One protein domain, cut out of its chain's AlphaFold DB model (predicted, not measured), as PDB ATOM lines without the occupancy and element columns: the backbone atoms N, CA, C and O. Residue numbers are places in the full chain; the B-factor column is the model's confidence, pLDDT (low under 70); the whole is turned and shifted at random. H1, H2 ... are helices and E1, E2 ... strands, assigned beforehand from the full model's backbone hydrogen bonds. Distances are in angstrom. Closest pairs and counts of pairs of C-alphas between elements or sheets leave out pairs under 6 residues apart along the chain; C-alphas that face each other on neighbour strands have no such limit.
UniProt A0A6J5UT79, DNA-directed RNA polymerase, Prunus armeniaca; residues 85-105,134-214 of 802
ATOM      1  N   TYR A  85     -11.851  16.702 106.434       83.56
ATOM      2  CA  TYR A  85     -12.103  17.250 105.094       83.56
ATOM      3  C   TYR A  85     -10.850  17.587 104.281       83.56
ATOM      4  O   TYR A  85     -10.973  17.657 103.068       83.56
ATOM      5  N   TYR A  86      -9.664  17.719 104.890       87.56
ATOM      6  CA  TYR A  86      -8.421  17.992 104.153       87.56
ATOM      7  C   TYR A  86      -7.641  16.725 103.771       87.56
ATOM      8  O   TYR A  86      -6.536  16.814 103.238       87.56
ATOM      9  N   LEU A  87      -8.168  15.520 104.033       86.56
ATOM     10  CA  LEU A  87      -7.448  14.268 103.756       86.56
ATOM     11  C   LEU A  87      -7.077  14.116 102.269       86.56
ATOM     12  O   LEU A  87      -5.998  13.608 101.952       86.56
ATOM     13  N   SER A  88      -7.945  14.559 101.356       86.50
ATOM     14  CA  SER A  88      -7.697  14.547  99.908       86.50
ATOM     15  C   SER A  88      -6.565  15.488  99.507       86.50
ATOM     16  O   SER A  88      -5.656  15.092  98.777       86.50
ATOM     17  N   GLU A  89      -6.602  16.714 100.005       88.88
ATOM     18  CA  GLU A  89      -5.662  17.801  99.763       88.88
ATOM     19  C   GLU A  89      -4.291  17.426 100.320       88.88
ATOM     20  O   GLU A  89      -3.277  17.539  99.630       88.88
ATOM     21  N   VAL A  90      -4.257  16.861 101.528       89.25
ATOM     22  CA  VAL A  90      -3.037  16.342 102.148       89.25
ATOM     23  C   VAL A  90      -2.461  15.186 101.335       89.25
ATOM     24  O   VAL A  90      -1.263  15.183 101.053       89.25
ATOM     25  N   ALA A  91      -3.276  14.239 100.860       88.88
ATOM     26  CA  ALA A  91      -2.787  13.185  99.970       88.88
ATOM     27  C   ALA A  91      -2.219  13.754  98.652       88.88
ATOM     28  O   ALA A  91      -1.221  13.242  98.135       88.88
ATOM     29  N   GLN A  92      -2.802  14.827  98.106       88.75
ATOM     30  CA  GLN A  92      -2.246  15.524  96.940       88.75
ATOM     31  C   GLN A  92      -0.899  16.188  97.252       88.75
ATOM     32  O   GLN A  92       0.027  16.064  96.448       88.75
ATOM     33  N   ILE A  93      -0.768  16.843  98.410       88.31
ATOM     34  CA  ILE A  93       0.493  17.434  98.884       88.31
ATOM     35  C   ILE A  93       1.563  16.343  99.001       88.31
ATOM     36  O   ILE A  93       2.625  16.462  98.390       88.31
ATOM     37  N   LEU A  94       1.257  15.236  99.687       88.00
ATOM     38  CA  LEU A  94       2.177  14.109  99.882       88.00
ATOM     39  C   LEU A  94       2.639  13.483  98.553       88.00
ATOM     40  O   LEU A  94       3.795  13.092  98.413       88.00
ATOM     41  N   ASN A  95       1.772  13.430  97.537       88.00
ATOM     42  CA  ASN A  95       2.142  12.945  96.201       88.00
ATOM     43  C   ASN A  95       3.061  13.909  95.427       88.00
ATOM     44  O   ASN A  95       3.809  13.467  94.546       88.00
ATOM     45  N   LYS A  96       3.015  15.210  95.745       86.69
ATOM     46  CA  LYS A  96       3.827  16.268  95.124       86.69
ATOM     47  C   LYS A  96       5.159  16.507  95.835       86.69
ATOM     48  O   LYS A  96       5.978  17.248  95.304       86.69
ATOM     49  N   ILE A  97       5.421  15.870  96.974       86.19
ATOM     50  CA  ILE A  97       6.703  15.955  97.687       86.19
ATOM     51  C   ILE A  97       7.458  14.624  97.641       86.19
ATOM     52  O   ILE A  97       6.908  13.560  97.349       86.19
ATOM     53  N   CYS A  98       8.761  14.678  97.893       83.94
ATOM     54  CA  CYS A  98       9.558  13.489  98.140       83.94
ATOM     55  C   CYS A  98       9.390  13.052  99.606       83.94
ATOM     56  O   CYS A  98       9.690  13.851 100.486       83.94
ATOM     57  N   PRO A  99       8.986  11.804  99.901       79.50
ATOM     58  CA  PRO A  99       8.771  11.357 101.280       79.50
ATOM     59  C   PRO A  99      10.050  11.330 102.136       79.50
ATOM     60  O   PRO A  99       9.965  11.443 103.351       79.50
ATOM     61  N   GLY A 100      11.227  11.202 101.511       78.69
ATOM     62  CA  GLY A 100      12.512  11.186 102.215       78.69
ATOM     63  C   GLY A 100      13.073  12.585 102.483       78.69
ATOM     64  O   GLY A 100      13.240  12.981 103.628       78.69
ATOM     65  N   CYS A 101      13.380  13.347 101.428       79.50
ATOM     66  CA  CYS A 101      14.015  14.668 101.560       79.50
ATOM     67  C   CYS A 101      13.031  15.845 101.621       79.50
ATOM     68  O   CYS A 101      13.476  16.989 101.636       79.50
ATOM     69  N   LYS A 102      11.717  15.584 101.573       82.00
ATOM     70  CA  LYS A 102      10.628  16.575 101.688       82.00
ATOM     71  C   LYS A 102      10.634  17.683 100.619       82.00
ATOM     72  O   LYS A 102       9.792  18.572 100.632       82.00
ATOM     73  N   SER A 103      11.508  17.586  99.610       81.00
ATOM     74  CA  SER A 103      11.553  18.504  98.465       81.00
ATOM     75  C   SER A 103      10.371  18.293  97.515       81.00
ATOM     76  O   SER A 103       9.980  17.152  97.249       81.00
ATOM     77  N   ILE A 104       9.872  19.370  96.914       82.25
ATOM     78  CA  ILE A 104       8.789  19.335  95.923       82.25
ATOM     79  C   ILE A 104       9.253  18.594  94.655       82.25
ATOM     80  O   ILE A 104      10.296  18.894  94.072       82.25
ATOM     81  N   ARG A 105       8.471  17.609  94.208       75.25
ATOM     82  CA  ARG A 105       8.684  16.865  92.962       75.25
ATOM     83  C   ARG A 105       8.278  17.752  91.785       75.25
ATOM     84  O   ARG A 105       7.102  18.062  91.614       75.25
ATOM     85  N   ASN A 134      16.385   0.808  91.747       58.06
ATOM     86  CA  ASN A 134      15.700  -0.273  92.477       58.06
ATOM     87  C   ASN A 134      14.604   0.162  93.482       58.06
ATOM     88  O   ASN A 134      14.119  -0.681  94.230       58.06
ATOM     89  N   PHE A 135      14.191   1.439  93.534       66.81
ATOM     90  CA  PHE A 135      13.135   1.895  94.461       66.81
ATOM     91  C   PHE A 135      11.804   2.165  93.729       66.81
ATOM     92  O   PHE A 135      11.713   3.126  92.957       66.81
ATOM     93  N   PRO A 136      10.749   1.358  93.956       69.62
ATOM     94  CA  PRO A 136       9.467   1.527  93.275       69.62
ATOM     95  C   PRO A 136       8.735   2.819  93.666       69.62
ATOM     96  O   PRO A 136       8.909   3.366  94.758       69.62
ATOM     97  N   ARG A 137       7.880   3.314  92.759       74.25
ATOM     98  CA  ARG A 137       7.108   4.551  92.960       74.25
ATOM     99  C   ARG A 137       5.989   4.352  93.983       74.25
ATOM    100  O   ARG A 137       5.190   3.427  93.864       74.25
ATOM    101  N   MET A 138       5.893   5.304  94.907       81.31
ATOM    102  CA  MET A 138       4.842   5.385  95.919       81.31
ATOM    103  C   MET A 138       3.740   6.364  95.512       81.31
ATOM    104  O   MET A 138       4.028   7.426  94.947       81.31
ATOM    105  N   LYS A 139       2.494   6.020  95.843       85.31
ATOM    106  CA  LYS A 139       1.331   6.907  95.757       85.31
ATOM    107  C   LYS A 139       0.582   6.928  97.086       85.31
ATOM    108  O   LYS A 139       0.319   5.878  97.661       85.31
ATOM    109  N   PHE A 140       0.191   8.118  97.523       87.12
ATOM    110  CA  PHE A 140      -0.704   8.313  98.660       87.12
ATOM    111  C   PHE A 140      -2.146   8.408  98.167       87.12
ATOM    112  O   PHE A 140      -2.428   9.121  97.199       87.12
ATOM    113  N   LYS A 141      -3.062   7.689  98.812       86.00
ATOM    114  CA  LYS A 141      -4.501   7.730  98.523       86.00
ATOM    115  C   LYS A 141      -5.293   7.777  99.820       86.00
ATOM    116  O   LYS A 141      -4.868   7.222 100.826       86.00
ATOM    117  N   VAL A 142      -6.471   8.388  99.776       83.44
ATOM    118  CA  VAL A 142      -7.441   8.303 100.870       83.44
ATOM    119  C   VAL A 142      -8.249   7.024 100.684       83.44
ATOM    120  O   VAL A 142      -8.817   6.801  99.616       83.44
ATOM    121  N   SER A 143      -8.282   6.167 101.701       75.69
ATOM    122  CA  SER A 143      -9.133   4.978 101.688       75.69
ATOM    123  C   SER A 143     -10.486   5.285 102.315       75.69
ATOM    124  O   SER A 143     -10.549   5.816 103.423       75.69
ATOM    125  N   THR A 144     -11.563   4.941 101.606       61.06
ATOM    126  CA  THR A 144     -12.951   5.173 102.037       61.06
ATOM    127  C   THR A 144     -13.791   3.893 102.152       61.06
ATOM    128  O   THR A 144     -14.948   3.988 102.552       61.06
ATOM    129  N   ARG A 145     -13.258   2.693 101.843       50.38
ATOM    130  CA  ARG A 145     -14.047   1.440 101.788       50.38
ATOM    131  C   ARG A 145     -13.630   0.337 102.778       50.38
ATOM    132  O   ARG A 145     -12.474  -0.079 102.826       50.38
ATOM    133  N   GLU A 146     -14.655  -0.126 103.500       46.91
ATOM    134  CA  GLU A 146     -14.978  -1.404 104.177       46.91
ATOM    135  C   GLU A 146     -13.937  -2.233 104.944       46.91
ATOM    136  O   GLU A 146     -14.304  -2.780 105.978       46.91
ATOM    137  N   LEU A 147     -12.661  -2.312 104.567       40.41
ATOM    138  CA  LEU A 147     -11.727  -3.187 105.302       40.41
ATOM    139  C   LEU A 147     -11.297  -2.618 106.666       40.41
ATOM    140  O   LEU A 147     -10.844  -3.371 107.521       40.41
ATOM    141  N   PHE A 148     -11.453  -1.307 106.887       42.28
ATOM    142  CA  PHE A 148     -10.892  -0.630 108.065       42.28
ATOM    143  C   PHE A 148     -11.878   0.181 108.909       42.28
ATOM    144  O   PHE A 148     -11.465   0.692 109.945       42.28
ATOM    145  N   LYS A 149     -13.142   0.352 108.486       51.22
ATOM    146  CA  LYS A 149     -14.121   1.270 109.126       51.22
ATOM    147  C   LYS A 149     -13.573   2.690 109.433       51.22
ATOM    148  O   LYS A 149     -14.117   3.375 110.289       51.22
ATOM    149  N   ARG A 150     -12.480   3.127 108.789       63.78
ATOM    150  CA  ARG A 150     -11.686   4.314 109.169       63.78
ATOM    151  C   ARG A 150     -11.238   5.075 107.919       63.78
ATOM    152  O   ARG A 150     -10.684   4.468 107.001       63.78
ATOM    153  N   SER A 151     -11.439   6.392 107.893       69.19
ATOM    154  CA  SER A 151     -10.853   7.286 106.885       69.19
ATOM    155  C   SER A 151      -9.385   7.547 107.222       69.19
ATOM    156  O   SER A 151      -9.091   8.194 108.224       69.19
ATOM    157  N   ALA A 152      -8.464   7.039 106.404       80.81
ATOM    158  CA  ALA A 152      -7.027   7.216 106.603       80.81
ATOM    159  C   ALA A 152      -6.285   7.351 105.266       80.81
ATOM    160  O   ALA A 152      -6.769   6.912 104.215       80.81
ATOM    161  N   ILE A 153      -5.093   7.948 105.315       85.12
ATOM    162  CA  ILE A 153      -4.187   8.037 104.167       85.12
ATOM    163  C   ILE A 153      -3.380   6.740 104.091       85.12
ATOM    164  O   ILE A 153      -2.732   6.339 105.055       85.12
ATOM    165  N   ILE A 154      -3.412   6.087 102.933       86.00
ATOM    166  CA  ILE A 154      -2.657   4.870 102.642       86.00
ATOM    167  C   ILE A 154      -1.531   5.207 101.671       86.00
ATOM    168  O   ILE A 154      -1.765   5.806 100.618       86.00
ATOM    169  N   ALA A 155      -0.320   4.785 102.015       85.00
ATOM    170  CA  ALA A 155       0.818   4.742 101.114       85.00
ATOM    171  C   ALA A 155       0.841   3.387 100.388       85.00
ATOM    172  O   ALA A 155       0.931   2.336 101.024       85.00
ATOM    173  N   GLU A 156       0.750   3.405  99.059       86.06
ATOM    174  CA  GLU A 156       0.824   2.217  98.203       86.06
ATOM    175  C   GLU A 156       2.096   2.265  97.350       86.06
ATOM    176  O   GLU A 156       2.371   3.282  96.702       86.06
ATOM    177  N   ALA A 157       2.846   1.164  97.317       81.56
ATOM    178  CA  ALA A 157       4.009   0.995  96.452       81.56
ATOM    179  C   ALA A 157       3.847  -0.249  95.563       81.56
ATOM    180  O   ALA A 157       3.361  -1.289  96.006       81.56
ATOM    181  N   ASN A 158       4.239  -0.137  94.293       73.00
ATOM    182  CA  ASN A 158       4.088  -1.211  93.308       73.00
ATOM    183  C   ASN A 158       5.420  -1.945  93.100       73.00
ATOM    184  O   ASN A 158       6.343  -1.346  92.556       73.00
ATOM    185  N   GLY A 159       5.507  -3.227  93.462       69.94
ATOM    186  CA  GLY A 159       6.677  -4.081  93.199       69.94
ATOM    187  C   GLY A 159       7.127  -4.891  94.418       69.94
ATOM    188  O   GLY A 159       6.404  -4.966  95.409       69.94
ATOM    189  N   ILE A 160       8.315  -5.497  94.326       69.12
ATOM    190  CA  ILE A 160       9.027  -6.114  95.457       69.12
ATOM    191  C   ILE A 160       9.776  -4.996  96.188       69.12
ATOM    192  O   ILE A 160      10.509  -4.231  95.560       69.12
ATOM    193  N   LEU A 161       9.552  -4.869  97.496       74.50
ATOM    194  CA  LEU A 161      10.080  -3.769  98.300       74.50
ATOM    195  C   LEU A 161      11.355  -4.186  99.046       74.50
ATOM    196  O   LEU A 161      11.354  -5.239  99.686       74.50
ATOM    197  N   PRO A 162      12.424  -3.368  99.008       74.62
ATOM    198  CA  PRO A 162      13.555  -3.500  99.924       74.62
ATOM    199  C   PRO A 162      13.119  -3.437 101.397       74.62
ATOM    200  O   PRO A 162      12.154  -2.747 101.730       74.62
ATOM    201  N   ALA A 163      13.847  -4.114 102.291       71.00
ATOM    202  CA  ALA A 163      13.535  -4.126 103.726       71.00
ATOM    203  C   ALA A 163      13.605  -2.724 104.372       71.00
ATOM    204  O   ALA A 163      12.846  -2.441 105.292       71.00
ATOM    205  N   ASP A 164      14.455  -1.838 103.841       76.69
ATOM    206  CA  ASP A 164      14.647  -0.445 104.277       76.69
ATOM    207  C   ASP A 164      13.672   0.547 103.603       76.69
ATOM    208  O   ASP A 164      13.768   1.764 103.774       76.69
ATOM    209  N   TYR A 165      12.715   0.065 102.796       78.31
ATOM    210  CA  TYR A 165      11.870   0.934 101.971       78.31
ATOM    211  C   TYR A 165      10.994   1.890 102.793       78.31
ATOM    212  O   TYR A 165      10.777   3.034 102.385       78.31
ATOM    213  N   TRP A 166      10.516   1.443 103.955       80.25
ATOM    214  CA  TRP A 166       9.580   2.181 104.804       80.25
ATOM    215  C   TRP A 166      10.242   3.005 105.923       80.25
ATOM    216  O   TRP A 166       9.519   3.627 106.704       80.25
ATOM    217  N   ASP A 167      11.577   3.069 105.978       80.06
ATOM    218  CA  ASP A 167      12.349   3.695 107.071       80.06
ATOM    219  C   ASP A 167      12.101   5.201 107.241       80.06
ATOM    220  O   ASP A 167      12.305   5.761 108.316       80.06
ATOM    221  N   PHE A 168      11.626   5.881 106.196       79.25
ATOM    222  CA  PHE A 168      11.291   7.307 106.262       79.25
ATOM    223  C   PHE A 168      10.031   7.602 107.103       79.25
ATOM    224  O   PHE A 168       9.780   8.762 107.435       79.25
ATOM    225  N   ILE A 169       9.228   6.579 107.427       82.19
ATOM    226  CA  ILE A 169       8.045   6.689 108.288       82.19
ATOM    227  C   ILE A 169       8.431   6.210 109.696       82.19
ATOM    228  O   ILE A 169       8.767   5.033 109.855       82.19
ATOM    229  N   PRO A 170       8.329   7.068 110.727       80.94
ATOM    230  CA  PRO A 170       8.583   6.670 112.107       80.94
ATOM    231  C   PRO A 170       7.699   5.492 112.546       80.94
ATOM    232  O   PRO A 170       6.515   5.435 112.196       80.94
ATOM    233  N   LYS A 171       8.261   4.567 113.337       74.94
ATOM    234  CA  LYS A 171       7.488   3.483 113.965       74.94
ATOM    235  C   LYS A 171       6.504   4.077 114.974       74.94
ATOM    236  O   LYS A 171       6.889   4.918 115.782       74.94
ATOM    237  N   ASP A 172       5.252   3.636 114.914       69.25
ATOM    238  CA  ASP A 172       4.179   4.079 115.803       69.25
ATOM    239  C   ASP A 172       3.791   2.911 116.715       69.25
ATOM    240  O   ASP A 172       3.372   1.859 116.235       69.25
ATOM    241  N   ALA A 173       3.958   3.079 118.029       61.22
ATOM    242  CA  ALA A 173       3.704   2.030 119.020       61.22
ATOM    243  C   ALA A 173       2.217   1.632 119.114       61.22
ATOM    244  O   ALA A 173       1.898   0.603 119.701       61.22
ATOM    245  N   GLN A 174       1.310   2.441 118.552       59.59
ATOM    246  CA  GLN A 174      -0.139   2.222 118.599       59.59
ATOM    247  C   GLN A 174      -0.698   1.479 117.372       59.59
ATOM    248  O   GLN A 174      -1.905   1.234 117.309       59.59
ATOM    249  N   GLN A 175       0.134   1.140 116.377       62.72
ATOM    250  CA  GLN A 175      -0.288   0.391 115.190       62.72
ATOM    251  C   GLN A 175       0.125  -1.081 115.268       62.72
ATOM    252  O   GLN A 175       1.305  -1.409 115.349       62.72
ATOM    253  N   ASP A 176      -0.863  -1.969 115.164       56.12
ATOM    254  CA  ASP A 176      -0.652  -3.409 115.029       56.12
ATOM    255  C   ASP A 176      -0.179  -3.727 113.595       56.12
ATOM    256  O   ASP A 176      -0.971  -3.806 112.652       56.12
ATOM    257  N   GLU A 177       1.137  -3.854 113.394       55.78
ATOM    258  CA  GLU A 177       1.745  -4.111 112.072       55.78
ATOM    259  C   GLU A 177       1.543  -5.565 111.581       55.78
ATOM    260  O   GLU A 177       1.872  -5.892 110.441       55.78
ATOM    261  N   SER A 178       0.946  -6.433 112.407       48.22
ATOM    262  CA  SER A 178       0.805  -7.883 112.196       48.22
ATOM    263  C   SER A 178      -0.145  -8.297 111.059       48.22
ATOM    264  O   SER A 178      -0.068  -9.424 110.572       48.22
ATOM    265  N   CYS A 179      -1.025  -7.403 110.598       48.41
ATOM    266  CA  CYS A 179      -2.117  -7.723 109.667       48.41
ATOM    267  C   CYS A 179      -2.040  -7.012 108.297       48.41
ATOM    268  O   CYS A 179      -2.990  -7.071 107.511       48.41
ATOM    269  N   MET A 180      -0.934  -6.328 107.982       59.22
ATOM    270  CA  MET A 180      -0.815  -5.500 106.773       59.22
ATOM    271  C   MET A 180      -0.106  -6.212 105.611       59.22
ATOM    272  O   MET A 180       0.872  -6.932 105.785       59.22
ATOM    273  N   LYS A 181      -0.575  -5.970 104.376       65.75
ATOM    274  CA  LYS A 181       0.134  -6.407 103.160       65.75
ATOM    275  C   LYS A 181       1.463  -5.641 103.049       65.75
ATOM    276  O   LYS A 181       1.429  -4.421 103.190       65.75
ATOM    277  N   PRO A 182       2.584  -6.275 102.658       67.38
ATOM    278  CA  PRO A 182       3.903  -5.623 102.616       67.38
ATOM    279  C   PRO A 182       3.947  -4.373 101.717       67.38
ATOM    280  O   PRO A 182       4.715  -3.446 101.967       67.38
ATOM    281  N   ASN A 183       3.071  -4.313 100.708       78.62
ATOM    282  CA  ASN A 183       3.025  -3.248  99.702       78.62
ATOM    283  C   ASN A 183       2.125  -2.050 100.063       78.62
ATOM    284  O   ASN A 183       2.003  -1.115  99.264       78.62
ATOM    285  N   LYS A 184       1.463  -2.068 101.229       81.00
ATOM    286  CA  LYS A 184       0.560  -0.993 101.669       81.00
ATOM    287  C   LYS A 184       0.785  -0.655 103.138       81.00
ATOM    288  O   LYS A 184       0.772  -1.549 103.975       81.00
ATOM    289  N   ARG A 185       0.880   0.638 103.455       81.69
ATOM    290  CA  ARG A 185       0.980   1.123 104.839       81.69
ATOM    291  C   ARG A 185      -0.070   2.193 105.117       81.69
ATOM    292  O   ARG A 185      -0.225   3.128 104.331       81.69
ATOM    293  N   VAL A 186      -0.809   2.045 106.216       83.00
ATOM    294  CA  VAL A 186      -1.780   3.044 106.687       83.00
ATOM    295  C   VAL A 186      -1.044   4.052 107.558       83.00
ATOM    296  O   VAL A 186      -0.411   3.664 108.534       83.00
ATOM    297  N   LEU A 187      -1.133   5.336 107.227       85.19
ATOM    298  CA  LEU A 187      -0.473   6.384 107.997       85.19
ATOM    299  C   LEU A 187      -1.327   6.805 109.197       85.19
ATOM    300  O   LEU A 187      -2.550   6.940 109.083       85.19
ATOM    301  N   SER A 188      -0.684   7.030 110.340       85.44
ATOM    302  CA  SER A 188      -1.284   7.735 111.472       85.44
ATOM    303  C   SER A 188      -1.213   9.252 111.273       85.44
ATOM    304  O   SER A 188      -0.375   9.770 110.529       85.44
ATOM    305  N   HIS A 189      -2.091   9.993 111.950       86.62
ATOM    306  CA  HIS A 189      -2.095  11.458 111.915       86.62
ATOM    307  C   HIS A 189      -0.733  12.070 112.299       86.62
ATOM    308  O   HIS A 189      -0.274  13.005 111.642       86.62
ATOM    309  N   ALA A 190      -0.044  11.491 113.288       85.44
ATOM    310  CA  ALA A 190       1.290  11.920 113.712       85.44
ATOM    311  C   ALA A 190       2.364  11.675 112.635       85.44
ATOM    312  O   ALA A 190       3.210  12.537 112.392       85.44
ATOM    313  N   GLN A 191       2.307  10.535 111.936       87.19
ATOM    314  CA  GLN A 191       3.212  10.240 110.818       87.19
ATOM    315  C   GLN A 191       3.018  11.226 109.661       87.19
ATOM    316  O   GLN A 191       3.991  11.684 109.065       87.19
ATOM    317  N   VAL A 192       1.774  11.603 109.356       87.56
ATOM    318  CA  VAL A 192       1.497  12.612 108.323       87.56
ATOM    319  C   VAL A 192       1.994  13.994 108.752       87.56
ATOM    320  O   VAL A 192       2.625  14.680 107.949       87.56
ATOM    321  N   HIS A 193       1.797  14.378 110.017       87.81
ATOM    322  CA  HIS A 193       2.366  15.611 110.566       87.81
ATOM    323  C   HIS A 193       3.897  15.639 110.420       87.81
ATOM    324  O   HIS A 193       4.460  16.625 109.947       87.81
ATOM    325  N   TYR A 194       4.580  14.529 110.722       87.38
ATOM    326  CA  TYR A 194       6.029  14.406 110.533       87.38
ATOM    327  C   TYR A 194       6.465  14.599 109.070       87.38
ATOM    328  O   TYR A 194       7.475  15.258 108.802       87.38
ATOM    329  N   LEU A 195       5.703  14.058 108.114       86.81
ATOM    330  CA  LEU A 195       5.987  14.211 106.682       86.81
ATOM    331  C   LEU A 195       5.802  15.653 106.194       86.81
ATOM    332  O   LEU A 195       6.533  16.080 105.303       86.81
ATOM    333  N   LEU A 196       4.864  16.399 106.783       86.56
ATOM    334  CA  LEU A 196       4.569  17.783 106.408       86.56
ATOM    335  C   LEU A 196       5.441  18.824 107.129       86.56
ATOM    336  O   LEU A 196       5.616  19.912 106.593       86.56
ATOM    337  N   LYS A 197       6.022  18.495 108.292       82.88
ATOM    338  CA  LYS A 197       6.743  19.440 109.170       82.88
ATOM    339  C   LYS A 197       7.848  20.256 108.481       82.88
ATOM    340  O   LYS A 197       7.998  21.428 108.797       82.88
ATOM    341  N   ASP A 198       8.593  19.654 107.549       81.44
ATOM    342  CA  ASP A 198       9.711  20.331 106.859       81.44
ATOM    343  C   ASP A 198       9.402  20.648 105.381       81.44
ATOM    344  O   ASP A 198      10.312  20.830 104.568       81.44
ATOM    345  N   VAL A 199       8.120  20.669 105.006       83.94
ATOM    346  CA  VAL A 199       7.666  21.126 103.684       83.94
ATOM    347  C   VAL A 199       7.501  22.645 103.715       83.94
ATOM    348  O   VAL A 199       7.059  23.204 104.714       83.94
ATOM    349  N   ASP A 200       7.836  23.323 102.613       81.75
ATOM    350  CA  ASP A 200       7.677  24.778 102.493       81.75
ATOM    351  C   ASP A 200       6.211  25.206 102.748       81.75
ATOM    352  O   ASP A 200       5.322  24.789 101.994       81.75
ATOM    353  N   PRO A 201       5.927  26.045 103.766       80.88
ATOM    354  CA  PRO A 201       4.565  26.472 104.091       80.88
ATOM    355  C   PRO A 201       3.892  27.215 102.932       80.88
ATOM    356  O   PRO A 201       2.707  26.992 102.683       80.88
ATOM    357  N   LYS A 202       4.647  27.981 102.125       82.50
ATOM    358  CA  LYS A 202       4.109  28.687 100.943       82.50
ATOM    359  C   LYS A 202       3.581  27.731  99.876       82.50
ATOM    360  O   LYS A 202       2.736  28.096  99.060       82.50
ATOM    361  N   PHE A 203       4.100  26.504  99.827       84.62
ATOM    362  CA  PHE A 203       3.593  25.469  98.931       84.62
ATOM    363  C   PHE A 203       2.285  24.865  99.446       84.62
ATOM    364  O   PHE A 203       1.390  24.585  98.648       84.62
ATOM    365  N   ILE A 204       2.164  24.693 100.763       83.38
ATOM    366  CA  ILE A 204       0.945  24.190 101.399       83.38
ATOM    367  C   ILE A 204      -0.180  25.226 101.268       83.38
ATOM    368  O   ILE A 204      -1.277  24.850 100.865       83.38
ATOM    369  N   GLU A 205       0.109  26.516 101.476       84.06
ATOM    370  CA  GLU A 205      -0.848  27.633 101.337       84.06
ATOM    371  C   GLU A 205      -1.506  27.711  99.953       84.06
ATOM    372  O   GLU A 205      -2.678  28.059  99.830       84.06
ATOM    373  N   LYS A 206      -0.788  27.312  98.891       83.56
ATOM    374  CA  LYS A 206      -1.342  27.247  97.525       83.56
ATOM    375  C   LYS A 206      -2.453  26.209  97.360       83.56
ATOM    376  O   LYS A 206      -3.191  26.275  96.383       83.56
ATOM    377  N   ILE A 207      -2.515  25.208  98.239       81.38
ATOM    378  CA  ILE A 207      -3.490  24.108  98.184       81.38
ATOM    379  C   ILE A 207      -4.509  24.248  99.320       81.38
ATOM    380  O   ILE A 207      -5.695  24.024  99.103       81.38
ATOM    381  N   VAL A 208      -4.057  24.642 100.511       81.75
ATOM    382  CA  VAL A 208      -4.885  24.873 101.696       81.75
ATOM    383  C   VAL A 208      -4.617  26.293 102.203       81.75
ATOM    384  O   VAL A 208      -3.583  26.508 102.832       81.75
ATOM    385  N   PRO A 209      -5.528  27.260 101.960       72.00
ATOM    386  CA  PRO A 209      -5.284  28.686 102.211       72.00
ATOM    387  C   PRO A 209      -4.917  29.039 103.658       72.00
ATOM    388  O   PRO A 209      -4.186  29.994 103.890       72.00
ATOM    389  N   LYS A 210      -5.420  28.272 104.637       76.88
ATOM    390  CA  LYS A 210      -5.153  28.462 106.069       76.88
ATOM    391  C   LYS A 210      -4.455  27.206 106.599       76.88
ATOM    392  O   LYS A 210      -5.096  26.233 106.972       76.88
ATOM    393  N   THR A 211      -3.126  27.196 106.608       77.00
ATOM    394  CA  THR A 211      -2.321  26.027 107.029       77.00
ATOM    395  C   THR A 211      -2.581  25.621 108.481       77.00
ATOM    396  O   THR A 211      -2.563  24.433 108.801       77.00
ATOM    397  N   ASN A 212      -2.929  26.585 109.335       76.94
ATOM    398  CA  ASN A 212      -3.252  26.362 110.745       76.94
ATOM    399  C   ASN A 212      -4.557  25.574 110.977       76.94
ATOM    400  O   ASN A 212      -4.765  25.096 112.086       76.94
ATOM    401  N   SER A 213      -5.429  25.403 109.971       81.12
ATOM    402  CA  SER A 213      -6.648  24.577 110.086       81.12
ATOM    403  C   SER A 213      -6.460  23.128 109.614       81.12
ATOM    404  O   SER A 213      -7.389  22.325 109.695       81.12
ATOM    405  N   LEU A 214      -5.264  22.763 109.127       84.75
ATOM    406  CA  LEU A 214      -4.957  21.394 108.685       84.75
ATOM    407  C   LEU A 214      -5.056  20.374 109.818       84.75
ATOM    408  O   LEU A 214      -5.416  19.217 109.585       84.75
TER     409      LEU A 214
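This is residues 85 to 105 and 134 to 214 of the 802 residues of the protein "DNA-directed RNA polymerase" of Prunus armeniaca (UniProt A0A6J5UT79). With little regular structure, H1 packs along one face of a meander of antiparallel neighbour strands, E1 E2 E3, making two layers. Of 102 printed residues, 40 are in three named helices and three named strands, class mixed. It is compact, radius of gyration of the C-alphas 13.8 A, spanning 38 by 34 by 23 A.

Find C-alpha 85 at (-12.103, 17.250, 105.094); H1 runs 18.8 A to residue 96. Next come E1, 138 to 143, E2, 152 to 157, E3, 184 to 186, H2, 189 to 196, and H3, 201 to 205, ending at (-0.848, 27.633, 101.337).

H1 is on the sheet, over E1, the closest C-alphas, Ala 91 and Phe 140, 5.5 A apart. H2 and H3 are close to H1, not clearly touching. Hairpin E1 and E2 has N 141 and O 154 at 2.9 A, hairpin E2 and E3 N 155 and O 185 at 2.8 A.

The cut, C-alpha 105 to C-alpha 134, spans 18.5 A. Link E2 to E3 is long; 24 residues have pLDDT under 70.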